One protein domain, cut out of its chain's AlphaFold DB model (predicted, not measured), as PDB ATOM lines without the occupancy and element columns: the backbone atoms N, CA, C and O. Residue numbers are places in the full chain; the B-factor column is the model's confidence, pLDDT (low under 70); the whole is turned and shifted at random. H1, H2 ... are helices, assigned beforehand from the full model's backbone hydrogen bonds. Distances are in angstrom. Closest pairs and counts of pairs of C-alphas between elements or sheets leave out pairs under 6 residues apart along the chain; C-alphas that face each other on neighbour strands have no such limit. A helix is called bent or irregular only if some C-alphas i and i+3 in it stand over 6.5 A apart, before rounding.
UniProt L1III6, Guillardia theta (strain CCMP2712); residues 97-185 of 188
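AT A GLANCE: This is residues 97 to 185 of the 188 residues of a protein of Guillardia theta (strain CCMP2712) (UniProt L1III6). A long helix, H5, is bent partway along; residues 164 to 185, with its second arm H5b, stick out alone as an arm, while the four shorter helices H1 to H4 form a loose, open curve by its first arm, H5a. H2 packs side by side with H5a along its residues 152 to 156 and H4 packs on H5a at residues 149 to 153, while H1 and H3 are apart from both arms. The printed part has 89 residues with five named helices, H1 to H5 in chain order, and no named strand; the class is all helix. It is extended, with a radius of gyration of the C-alphas of 19.1 A and spans of 61 by 34 by 21 A.

HOW THE PARTS SIT: H1, residues 97 to 102, is close to but not clearly touching H2, residues 109 to 118; their closest C-alphas, those of Arg 102 and Val 111, are 6.8 A apart, and their lines are about perpendicular at 77 degrees. H3, residues 123 to 133, is close to but not clearly touching H2, with the C-alphas of Asn 118 and Trp 126 closest at 7.1 A. H4, residues 140 to 143, is apart from H3. H5, residues 147 to 183, was assigned as one helix by its hydrogen bonds but is bent, C-alphas 163 and 166 being 7.3 A apart; its arms, H5a, residues 147 to 163, and H5b, residues 166 to 183, stand at a steep tilt of 55 degrees. H4 touches H5a at residues 149 to 153 alone, the C-alphas of Leu 143 and Gly 149 closest at 3.9 A. H2 touches H5a at residues 152 to 156 alone, at a shallow tilt of 10 degrees, opposite ways; the C-alphas of Val 116 and Leu 156 are closest, at 7.0 A. H5b touches no helix. In H1, H2, H3, H5a and H5b every O i to N i+4 pair is within hydrogen-bond range; H4 is too short for such a pair.

IN THESE COORDINATES: H1 begins at C-alpha 97, (-6.560, -25.983, 45.624). From first to last C-alpha, H2 measures 13.9 A and H3 14.5 A. H5a measures 24.5 A, starting at C-alpha 147, (4.755, -20.032, 14.021). H5b measures 26.3 A and ends at C-alpha 183, (31.792, 14.100, 36.944).

THE WHOLE: The two C-alphas farthest apart, those of Asp 124 and Gly 185, are 61.5 A apart. Without residues 130 to 137 and 164 to 185, which stand free, the body spans 34 by 29 by 14 A. The printed part has no cut and no long link. Its mean pLDDT is 72.3; 32 residues are under 70, among them residues 116 to 121 and 125 to 143.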
ATOM      1  N   GLU A  97      -5.535 -26.818  44.999       77.06
ATOM      2  CA  GLU A  97      -6.560 -25.983  45.624       77.06
ATOM      3  C   GLU A  97      -6.196 -24.497  45.525       77.06
ATOM      4  O   GLU A  97      -7.042 -23.665  45.174       77.06
ATOM      5  N   GLU A  98      -4.923 -24.161  45.720       74.81
ATOM      6  CA  GLU A  98      -4.402 -22.814  45.537       74.81
ATOM      7  C   GLU A  98      -4.412 -22.416  44.056       74.81
ATOM      8  O   GLU A  98      -4.867 -21.319  43.725       74.81
ATOM      9  N   TYR A  99      -4.034 -23.317  43.136       73.88
ATOM     10  CA  TYR A  99      -4.151 -23.060  41.694       73.88
ATOM     11  C   TYR A  99      -5.593 -22.729  41.287       73.88
ATOM     12  O   TYR A  99      -5.846 -21.717  40.627       73.88
ATOM     13  N   GLU A 100      -6.558 -23.560  41.688       77.44
ATOM     14  CA  GLU A 100      -7.975 -23.358  41.366       77.44
ATOM     15  C   GLU A 100      -8.553 -22.096  42.022       77.44
ATOM     16  O   GLU A 100      -9.467 -21.472  41.473       77.44
ATOM     17  N   THR A 101      -8.011 -21.682  43.168       80.25
ATOM     18  CA  THR A 101      -8.381 -20.433  43.842       80.25
ATOM     19  C   THR A 101      -7.814 -19.223  43.108       80.25
ATOM     20  O   THR A 101      -8.562 -18.290  42.813       80.25
ATOM     21  N   ARG A 102      -6.532 -19.257  42.731       74.06
ATOM     22  CA  ARG A 102      -5.863 -18.151  42.036       74.06
ATOM     23  C   ARG A 102      -6.438 -17.926  40.650       74.06
ATOM     24  O   ARG A 102      -6.741 -16.789  40.323       74.06
ATOM     25  N   VAL A 103      -6.711 -18.983  39.876       73.69
ATOM     26  CA  VAL A 103      -7.299 -18.892  38.516       73.69
ATOM     27  C   VAL A 103      -8.627 -18.123  38.468       73.69
ATOM     28  O   VAL A 103      -8.982 -17.584  37.412       73.69
ATOM     29  N   LYS A 104      -9.347 -18.022  39.592       79.19
ATOM     30  CA  LYS A 104     -10.579 -17.226  39.701       79.19
ATOM     31  C   LYS A 104     -10.320 -15.719  39.698       79.19
ATOM     32  O   LYS A 104     -11.231 -14.980  39.328       79.19
ATOM     33  N   ASP A 105      -9.120 -15.266  40.058       79.81
ATOM     34  CA  ASP A 105      -8.721 -13.864  39.958       79.81
ATOM     35  C   ASP A 105      -8.072 -13.579  38.587       79.81
ATOM     36  O   ASP A 105      -6.941 -13.993  38.315       79.81
ATOM     37  N   PRO A 106      -8.755 -12.856  37.680       70.88
ATOM     38  CA  PRO A 106      -8.194 -12.509  36.380       70.88
ATOM     39  C   PRO A 106      -7.037 -11.498  36.452       70.88
ATOM     40  O   PRO A 106      -6.321 -11.368  35.455       70.88
ATOM     41  N   ASN A 107      -6.858 -10.795  37.576       74.69
ATOM     42  CA  ASN A 107      -5.793  -9.813  37.775       74.69
ATOM     43  C   ASN A 107      -4.538 -10.406  38.430       74.69
ATOM     44  O   ASN A 107      -3.508  -9.727  38.456       74.69
ATOM     45  N   ASP A 108      -4.585 -11.655  38.903       76.88
ATOM     46  CA  ASP A 108      -3.408 -12.326  39.449       76.88
ATOM     47  C   ASP A 108      -2.336 -12.479  38.350       76.88
ATOM     48  O   ASP A 108      -2.578 -12.967  37.238       76.88
ATOM     49  N   THR A 109      -1.120 -12.034  38.671       70.31
ATOM     50  CA  THR A 109       0.037 -12.062  37.767       70.31
ATOM     51  C   THR A 109       0.370 -13.489  37.328       70.31
ATOM     52  O   THR A 109       0.675 -13.713  36.155       70.31
ATOM     53  N   PHE A 110       0.239 -14.462  38.232       72.06
ATOM     54  CA  PHE A 110       0.401 -15.880  37.936       72.06
ATOM     55  C   PHE A 110      -0.626 -16.342  36.902       72.06
ATOM     56  O   PHE A 110      -0.264 -16.954  35.903       72.06
ATOM     57  N   VAL A 111      -1.899 -15.984  37.072       72.12
ATOM     58  CA  VAL A 111      -2.983 -16.396  36.165       72.12
ATOM     59  C   VAL A 111      -2.825 -15.787  34.782       72.12
ATOM     60  O   VAL A 111      -3.078 -16.458  33.781       72.12
ATOM     61  N   ARG A 112      -2.385 -14.531  34.699       70.69
ATOM     62  CA  ARG A 112      -2.085 -13.883  33.417       70.69
ATOM     63  C   ARG A 112      -0.960 -14.604  32.680       70.69
ATOM     64  O   ARG A 112      -1.142 -14.986  31.522       70.69
ATOM     65  N   LEU A 113       0.141 -14.879  33.377       69.75
ATOM     66  CA  LEU A 113       1.294 -15.580  32.817       69.75
ATOM     67  C   LEU A 113       0.921 -17.013  32.397       69.75
ATOM     68  O   LEU A 113       1.214 -17.449  31.283       69.75
ATOM     69  N   MET A 114       0.170 -17.715  33.243       71.31
ATOM     70  CA  MET A 114      -0.315 -19.067  32.979       71.31
ATOM     71  C   MET A 114      -1.343 -19.114  31.852       71.31
ATOM     72  O   MET A 114      -1.346 -20.072  31.090       71.31
ATOM     73  N   LYS A 115      -2.178 -18.090  31.646       70.88
ATOM     74  CA  LYS A 115      -3.062 -18.018  30.468       70.88
ATOM     75  C   LYS A 115      -2.272 -17.927  29.163       70.88
ATOM     76  O   LYS A 115      -2.643 -18.575  28.182       70.88
ATOM     77  N   VAL A 116      -1.180 -17.160  29.148       68.62
ATOM     78  CA  VAL A 116      -0.297 -17.036  27.974       68.62
ATOM     79  C   VAL A 116       0.442 -18.345  27.701       68.62
ATOM     80  O   VAL A 116       0.549 -18.769  26.545       68.62
ATOM     81  N   LEU A 117       0.920 -19.002  28.758       65.44
ATOM     82  CA  LEU A 117       1.664 -20.249  28.645       65.44
ATOM     83  C   LEU A 117       0.752 -21.447  28.358       65.44
ATOM     84  O   LEU A 117       1.055 -22.215  27.455       65.44
ATOM     85  N   ASN A 118      -0.397 -21.572  29.018       68.00
ATOM     86  CA  ASN A 118      -1.188 -22.806  29.036       68.00
ATOM     87  C   ASN A 118      -2.532 -22.740  28.302       68.00
ATOM     88  O   ASN A 118      -3.250 -23.731  28.321       68.00
ATOM     89  N   GLN A 119      -2.907 -21.633  27.649       65.69
ATOM     90  CA  GLN A 119      -4.116 -21.550  26.801       65.69
ATOM     91  C   GLN A 119      -5.410 -22.100  27.454       65.69
ATOM     92  O   GLN A 119      -6.183 -22.801  26.808       65.69
ATOM     93  N   ASN A 120      -5.661 -21.796  28.732       66.00
ATOM     94  CA  ASN A 120      -6.816 -22.299  29.502       66.00
ATOM     95  C   ASN A 120      -6.856 -23.829  29.714       66.00
ATOM     96  O   ASN A 120      -7.930 -24.390  29.941       66.00
ATOM     97  N   ARG A 121      -5.714 -24.525  29.660       66.25
ATOM     98  CA  ARG A 121      -5.633 -25.933  30.079       66.25
ATOM     99  C   ARG A 121      -5.973 -26.078  31.568       66.25
ATOM    100  O   ARG A 121      -5.677 -25.201  32.380       66.25
ATOM    101  N   SER A 122      -6.608 -27.199  31.914       71.31
ATOM    102  CA  SER A 122      -6.895 -27.556  33.305       71.31
ATOM    103  C   SER A 122      -5.602 -27.872  34.060       71.31
ATOM    104  O   SER A 122      -4.608 -28.260  33.448       71.31
ATOM    105  N   TYR A 123      -5.633 -27.749  35.391       68.88
ATOM    106  CA  TYR A 123      -4.510 -28.110  36.263       68.88
ATOM    107  C   TYR A 123      -3.988 -29.526  35.969       68.88
ATOM    108  O   TYR A 123      -2.793 -29.713  35.782       68.88
ATOM    109  N   ASP A 124      -4.889 -30.504  35.820       70.00
ATOM    110  CA  ASP A 124      -4.525 -31.899  35.540       70.00
ATOM    111  C   ASP A 124      -3.848 -32.084  34.166       70.00
ATOM    112  O   ASP A 124      -2.994 -32.954  34.013       70.00
ATOM    113  N   MET A 125      -4.224 -31.286  33.156       69.44
ATOM    114  CA  MET A 125      -3.532 -31.283  31.860       69.44
ATOM    115  C   MET A 125      -2.172 -30.606  31.974       69.44
ATOM    116  O   MET A 125      -1.192 -31.155  31.491       69.44
ATOM    117  N   TRP A 126      -2.100 -29.469  32.667       67.62
ATOM    118  CA  TRP A 126      -0.839 -28.779  32.902       67.62
ATOM    119  C   TRP A 126       0.165 -29.647  33.666       67.62
ATOM    120  O   TRP A 126       1.320 -29.689  33.273       67.62
ATOM    121  N   LEU A 127      -0.258 -30.385  34.695       67.50
ATOM    122  CA  LEU A 127       0.627 -31.254  35.478       67.50
ATOM    123  C   LEU A 127       1.134 -32.455  34.659       67.50
ATOM    124  O   LEU A 127       2.304 -32.819  34.742       67.50
ATOM    125  N   LYS A 128       0.264 -33.044  33.826       66.50
ATOM    126  CA  LYS A 128       0.643 -34.118  32.891       66.50
ATOM    127  C   LYS A 128       1.600 -33.625  31.814       66.50
ATOM    128  O   LYS A 128       2.556 -34.321  31.488       66.50
ATOM    129  N   ASP A 129       1.348 -32.432  31.285       57.62
ATOM    130  CA  ASP A 129       2.232 -31.785  30.324       57.62
ATOM    131  C   ASP A 129       3.552 -31.400  30.996       57.62
ATOM    132  O   ASP A 129       4.591 -31.574  30.389       57.62
ATOM    133  N   PHE A 130       3.551 -30.994  32.270       56.50
ATOM    134  CA  PHE A 130       4.756 -30.624  33.014       56.50
ATOM    135  C   PHE A 130       5.747 -31.789  33.149       56.50
ATOM    136  O   PHE A 130       6.940 -31.603  32.921       56.50
ATOM    137  N   GLU A 131       5.283 -33.006  33.460       50.59
ATOM    138  CA  GLU A 131       6.149 -34.199  33.502       50.59
ATOM    139  C   GLU A 131       6.716 -34.561  32.121       50.59
ATOM    140  O   GLU A 131       7.863 -35.009  32.006       50.59
ATOM    141  N   VAL A 132       5.934 -34.332  31.065       48.66
ATOM    142  CA  VAL A 132       6.356 -34.549  29.677       48.66
ATOM    143  C   VAL A 132       7.316 -33.440  29.220       48.66
ATOM    144  O   VAL A 132       8.329 -33.747  28.597       48.66
ATOM    145  N   ASP A 133       7.080 -32.187  29.603       46.53
ATOM    146  CA  ASP A 133       7.826 -30.970  29.246       46.53
ATOM    147  C   ASP A 133       9.142 -30.831  30.015       46.53
ATOM    148  O   ASP A 133      10.100 -30.237  29.516       46.53
ATOM    149  N   MET A 134       9.249 -31.444  31.197       44.78
ATOM    150  CA  MET A 134      10.514 -31.537  31.930       44.78
ATOM    151  C   MET A 134      11.556 -32.388  31.168       44.78
ATOM    152  O   MET A 134      12.761 -32.219  31.372       44.78
ATOM    153  N   TYR A 135      11.110 -33.261  30.249       46.53
ATOM    154  CA  TYR A 135      11.971 -34.111  29.409       46.53
ATOM    155  C   TYR A 135      11.822 -33.889  27.893       46.53
ATOM    156  O   TYR A 135      12.714 -34.282  27.129       46.53
ATOM    157  N   ALA A 136      10.751 -33.245  27.432       42.75
ATOM    158  CA  ALA A 136      10.547 -32.877  26.041       42.75
ATOM    159  C   ALA A 136      11.146 -31.496  25.766       42.75
ATOM    160  O   ALA A 136      10.979 -30.533  26.503       42.75
ATOM    161  N   GLY A 137      11.866 -31.380  24.657       44.12
ATOM    162  CA  GLY A 137      12.412 -30.124  24.153       44.12
ATOM    163  C   GLY A 137      11.358 -29.115  23.667       44.12
ATOM    164  O   GLY A 137      11.542 -28.570  22.581       44.12
ATOM    165  N   GLU A 138      10.308 -28.846  24.450       48.22
ATOM    166  CA  GLU A 138       9.473 -27.633  24.376       48.22
ATOM    167  C   GLU A 138      10.096 -26.462  25.164       48.22
ATOM    168  O   GLU A 138       9.483 -25.427  25.409       48.22
ATOM    169  N   THR A 139      11.389 -26.573  25.482       61.88
ATOM    170  CA  THR A 139      12.275 -25.426  25.723       61.88
ATOM    171  C   THR A 139      12.039 -24.375  24.640       61.88
ATOM    172  O   THR A 139      11.707 -24.727  23.522       61.88
ATOM    173  N   ILE A 140      12.247 -23.089  24.916       59.88
ATOM    174  CA  ILE A 140      12.148 -21.950  23.971       59.88
ATOM    175  C   ILE A 140      12.532 -22.292  22.505       59.88
ATOM    176  O   ILE A 140      11.889 -21.825  21.572       59.88
ATOM    177  N   LEU A 141      13.523 -23.167  22.297       54.44
ATOM    178  CA  LEU A 141      13.914 -23.758  21.009       54.44
ATOM    179  C   LEU A 141      12.812 -24.531  20.249       54.44
ATOM    180  O   LEU A 141      12.792 -24.502  19.023       54.44
ATOM    181  N   GLY A 142      11.940 -25.271  20.929       59.72
ATOM    182  CA  GLY A 142      10.754 -25.922  20.370       59.72
ATOM    183  C   GLY A 142       9.681 -24.907  19.983       59.72
ATOM    184  O   GLY A 142       9.161 -24.959  18.869       59.72
ATOM    185  N   LEU A 143       9.436 -23.909  20.838       64.62
ATOM    186  CA  LEU A 143       8.513 -22.811  20.533       64.62
ATOM    187  C   LEU A 143       8.993 -21.980  19.329       64.62
ATOM    188  O   LEU A 143       8.185 -21.640  18.473       64.62
ATOM    189  N   GLN A 144      10.301 -21.761  19.179       71.25
ATOM    190  CA  GLN A 144      10.906 -21.081  18.023       71.25
ATOM    191  C   GLN A 144      10.760 -21.829  16.687       71.25
ATOM    192  O   GLN A 144      10.975 -21.238  15.632       71.25
ATOM    193  N   LYS A 145      10.432 -23.128  16.694       70.38
ATOM    194  CA  LYS A 145      10.303 -23.924  15.458       70.38
ATOM    195  C   LYS A 145       8.924 -23.842  14.816       70.38
ATOM    196  O   LYS A 145       8.775 -24.261  13.671       70.38
ATOM    197  N   SER A 146       7.918 -23.360  15.542       67.88
ATOM    198  CA  SER A 146       6.547 -23.260  15.046       67.88
ATOM    199  C   SER A 146       6.079 -21.812  15.078       67.88
ATOM    200  O   SER A 146       6.384 -21.078  16.014       67.88
ATOM    201  N   ARG A 147       5.281 -21.405  14.085       67.25
ATOM    202  CA  ARG A 147       4.755 -20.032  14.021       67.25
ATOM    203  C   ARG A 147       3.923 -19.676  15.259       67.25
ATOM    204  O   ARG A 147       4.068 -18.599  15.818       67.25
ATOM    205  N   GLN A 148       3.096 -20.613  15.727       66.75
ATOM    206  CA  GLN A 148       2.288 -20.431  16.937       66.75
ATOM    207  C   GLN A 148       3.142 -20.354  18.210       66.75
ATOM    208  O   GLN A 148       2.811 -19.604  19.127       66.75
ATOM    209  N   GLY A 149       4.240 -21.110  18.287       71.94
ATOM    210  CA  GLY A 149       5.178 -21.028  19.404       71.94
ATOM    211  C   GLY A 149       5.949 -19.708  19.421       71.94
ATOM    212  O   GLY A 149       6.099 -19.099  20.478       71.94
ATOM    213  N   GLU A 150       6.352 -19.203  18.258       75.81
ATOM    214  CA  GLU A 150       7.004 -17.900  18.130       75.81
ATOM    215  C   GLU A 150       6.061 -16.752  18.526       75.81
ATOM    216  O   GLU A 150       6.436 -15.881  19.314       75.81
ATOM    217  N   GLU A 151       4.799 -16.797  18.091       75.06
ATOM    218  CA  GLU A 151       3.758 -15.844  18.508       75.06
ATOM    219  C   GLU A 151       3.497 -15.882  20.033       75.06
ATOM    220  O   GLU A 151       3.130 -14.864  20.634       75.06
ATOM    221  N   ARG A 152       3.687 -17.038  20.689       72.44
ATOM    222  CA  ARG A 152       3.625 -17.164  22.161       72.44
ATOM    223  C   ARG A 152       4.839 -16.522  22.822       72.44
ATOM    224  O   ARG A 152       4.667 -15.745  23.760       72.44
ATOM    225  N   LEU A 153       6.042 -16.782  22.312       79.94
ATOM    226  CA  LEU A 153       7.275 -16.180  22.827       79.94
ATOM    227  C   LEU A 153       7.265 -14.655  22.708       79.94
ATOM    228  O   LEU A 153       7.663 -13.968  23.644       79.94
ATOM    229  N   GLN A 154       6.760 -14.113  21.599       83.88
ATOM    230  CA  GLN A 154       6.650 -12.664  21.415       83.88
ATOM    231  C   GLN A 154       5.655 -12.024  22.391       83.88
ATOM    232  O   GLN A 154       5.907 -10.931  22.900       83.88
ATOM    233  N   ARG A 155       4.531 -12.691  22.682       79.62
ATOM    234  CA  ARG A 155       3.585 -12.221  23.706       79.62
ATOM    235  C   ARG A 155       4.197 -12.259  25.100       79.62
ATOM    236  O   ARG A 155       4.100 -11.267  25.813       79.62
ATOM    237  N   LEU A 156       4.873 -13.354  25.442       80.62
ATOM    238  CA  LEU A 156       5.584 -13.483  26.712       80.62
ATOM    239  C   LEU A 156       6.652 -12.392  26.870       80.62
ATOM    240  O   LEU A 156       6.727 -11.761  27.918       80.62
ATOM    241  N   ALA A 157       7.432 -12.118  25.821       84.12
ATOM    242  CA  ALA A 157       8.442 -11.063  25.836       84.12
ATOM    243  C   ALA A 157       7.833  -9.679  26.120       84.12
ATOM    244  O   ALA A 157       8.356  -8.951  26.958       84.12
ATOM    245  N   LYS A 158       6.697  -9.342  25.492       87.56
ATOM    246  CA  LYS A 158       5.981  -8.081  25.757       87.56
ATOM    247  C   LYS A 158       5.460  -7.989  27.189       87.56
ATOM    248  O   LYS A 158       5.536  -6.925  27.794       87.56
ATOM    249  N   GLU A 159       4.922  -9.079  27.733       81.38
ATOM    250  CA  GLU A 159       4.445  -9.078  29.120       81.38
ATOM    251  C   GLU A 159       5.593  -8.918  30.121       81.38
ATOM    252  O   GLU A 159       5.467  -8.135  31.062       81.38
ATOM    253  N   LEU A 160       6.726  -9.585  29.884       78.56
ATOM    254  CA  LEU A 160       7.930  -9.411  30.696       78.56
ATOM    255  C   LEU A 160       8.457  -7.978  30.607       78.56
ATOM    256  O   LEU A 160       8.793  -7.391  31.631       78.56
ATOM    257  N   GLU A 161       8.487  -7.388  29.414       84.19
ATOM    258  CA  GLU A 161       8.905  -5.998  29.246       84.19
ATOM    259  C   GLU A 161       8.015  -5.058  30.065       84.19
ATOM    260  O   GLU A 161       8.532  -4.254  30.829       84.19
ATOM    261  N   ILE A 162       6.688  -5.204  29.996       86.88
ATOM    262  CA  ILE A 162       5.754  -4.389  30.791       86.88
ATOM    263  C   ILE A 162       5.997  -4.568  32.295       86.88
ATOM    264  O   ILE A 162       6.030  -3.578  33.026       86.88
ATOM    265  N   LEU A 163       6.175  -5.810  32.747       83.44
ATOM    266  CA  LEU A 163       6.339  -6.136  34.164       83.44
ATOM    267  C   LEU A 163       7.660  -5.595  34.727       83.44
ATOM    268  O   LEU A 163       7.687  -5.068  35.838       83.44
ATOM    269  N   TYR A 164       8.741  -5.672  33.948       84.31
ATOM    270  CA  TYR A 164      10.076  -5.280  34.399       84.31
ATOM    271  C   TYR A 164      10.468  -3.838  34.046       84.31
ATOM    272  O   TYR A 164      11.407  -3.304  34.644       84.31
ATOM    273  N   ARG A 165       9.743  -3.157  33.150       85.19
ATOM    274  CA  ARG A 165      10.028  -1.767  32.742       85.19
ATOM    275  C   ARG A 165      10.212  -0.791  33.910       85.19
ATOM    276  O   ARG A 165      11.167  -0.018  33.851       85.19
ATOM    277  N   PRO A 166       9.385  -0.802  34.974       86.69
ATOM    278  CA  PRO A 166       9.567   0.125  36.094       86.69
ATOM    279  C   PRO A 166      10.920  -0.049  36.797       86.69
ATOM    280  O   PRO A 166      11.535   0.934  37.211       86.69
ATOM    281  N   PHE A 167      11.409  -1.289  36.894       84.00
ATOM    282  CA  PHE A 167      12.701  -1.598  37.504       84.00
ATOM    283  C   PHE A 167      13.863  -1.135  36.629       84.00
ATOM    284  O   PHE A 167      14.802  -0.531  37.144       84.00
ATOM    285  N   VAL A 168      13.775  -1.358  35.313       84.94
ATOM    286  CA  VAL A 168      14.797  -0.915  34.349       84.94
ATOM    287  C   VAL A 168      14.937   0.606  34.375       84.94
ATOM    288  O   VAL A 168      16.040   1.111  34.563       84.94
ATOM    289  N   VAL A 169      13.820   1.338  34.308       87.75
ATOM    290  CA  VAL A 169      13.823   2.812  34.369       87.75
ATOM    291  C   VAL A 169      14.453   3.313  35.670       87.75
ATOM    292  O   VAL A 169      15.260   4.242  35.662       87.75
ATOM    293  N   LYS A 170      14.123   2.686  36.806       86.62
ATOM    294  CA  LYS A 170      14.702   3.063  38.101       86.62
ATOM    295  C   LYS A 170      16.209   2.788  38.155       86.62
ATOM    296  O   LYS A 170      16.957   3.611  38.677       86.62
ATOM    297  N   ALA A 171      16.665   1.668  37.596       83.75
ATOM    298  CA  ALA A 171      18.087   1.344  37.509       83.75
ATOM    299  C   ALA A 171      18.853   2.359  36.639       83.75
ATOM    300  O   ALA A 171      19.902   2.849  37.055       83.75
ATOM    301  N   GLU A 172      18.303   2.746  35.487       90.25
ATOM    302  CA  GLU A 172      18.892   3.761  34.599       90.25
ATOM    303  C   GLU A 172      19.022   5.129  35.284       90.25
ATOM    304  O   GLU A 172      20.058   5.791  35.175       90.25
ATOM    305  N   GLN A 173      18.009   5.538  36.053       88.12
ATOM    306  CA  GLN A 173      18.055   6.779  36.833       88.12
ATOM    307  C   GLN A 173      19.181   6.760  37.875       88.12
ATOM    308  O   GLN A 173      19.906   7.746  38.022       88.12
ATOM    309  N   ILE A 174      19.365   5.633  38.573       89.38
ATOM    310  CA  ILE A 174      20.436   5.463  39.565       89.38
ATOM    311  C   ILE A 174      21.813   5.538  38.897       89.38
ATOM    312  O   ILE A 174      22.714   6.202  39.416       89.38
ATOM    313  N   LEU A 175      21.986   4.881  37.748       87.75
ATOM    314  CA  LEU A 175      23.244   4.911  36.999       87.75
ATOM    315  C   LEU A 175      23.572   6.329  36.519       87.75
ATOM    316  O   LEU A 175      24.675   6.814  36.767       87.75
ATOM    317  N   THR A 176      22.589   7.032  35.955       89.62
ATOM    318  CA  THR A 176      22.759   8.417  35.490       89.62
ATOM    319  C   THR A 176      23.129   9.355  36.645       89.62
ATOM    320  O   THR A 176      24.047  10.167  36.531       89.62
ATOM    321  N   ALA A 177      22.479   9.218  37.806       83.00
ATOM    322  CA  ALA A 177      22.806  10.013  38.992       83.00
ATOM    323  C   ALA A 177      24.228   9.732  39.524       83.00
ATOM    324  O   ALA A 177      24.927  10.646  39.981       83.00
ATOM    325  N   ARG A 178      24.692   8.478  39.438       82.50
ATOM    326  CA  ARG A 178      26.068   8.088  39.793       82.50
ATOM    327  C   ARG A 178      27.104   8.653  38.821       82.50
ATOM    328  O   ARG A 178      28.174   9.074  39.251       82.50
ATOM    329  N   GLU A 179      26.802   8.704  37.531       85.81
ATOM    330  CA  GLU A 179      27.682   9.332  36.537       85.81
ATOM    331  C   GLU A 179      27.767  10.849  36.738       85.81
ATOM    332  O   GLU A 179      28.861  11.416  36.757       85.81
ATOM    333  N   MET A 180      26.633  11.506  36.999       77.69
ATOM    334  CA  MET A 180      26.602  12.945  37.273       77.69
ATOM    335  C   MET A 180      27.350  13.339  38.553       77.69
ATOM    336  O   MET A 180      27.917  14.428  38.610       77.69
ATOM    337  N   SER A 181      27.359  12.486  39.579       76.69
ATOM    338  CA  SER A 181      28.109  12.735  40.820       76.69
ATOM    339  C   SER A 181      29.610  12.484  40.663       76.69
ATOM    340  O   SER A 181      30.401  13.248  41.210       76.69
ATOM    341  N   LYS A 182      30.020  11.495  39.856       77.50
ATOM    342  CA  LYS A 182      31.438  11.275  39.516       77.50
ATOM    343  C   LYS A 182      32.038  12.439  38.728       77.50
ATOM    344  O   LYS A 182      33.144  12.867  39.038       77.50
ATOM    345  N   ASN A 183      31.295  12.994  37.771       70.69
ATOM    346  CA  ASN A 183      31.792  14.100  36.944       70.69
ATOM    347  C   ASN A 183      31.937  15.421  37.720       70.69
ATOM    348  O   ASN A 183      32.768  16.240  37.356       70.69
ATOM    349  N   ARG A 184      31.195  15.622  38.820       64.75
ATOM    350  CA  ARG A 184      31.350  16.806  39.692       64.75
ATOM    351  C   ARG A 184      32.552  16.728  40.640       64.75
ATOM    352  O   ARG A 184      32.917  17.740  41.220       64.75
ATOM    353  N   GLY A 185      33.151  15.551  40.816       57.41
ATOM    354  CA  GLY A 185      34.324  15.351  41.673       57.41
ATOM    355  C   GLY A 185      35.671  15.542  40.969       57.41
ATOM    356  O   GLY A 185      36.696  15.295  41.594       57.41
TER     357      GLY A 185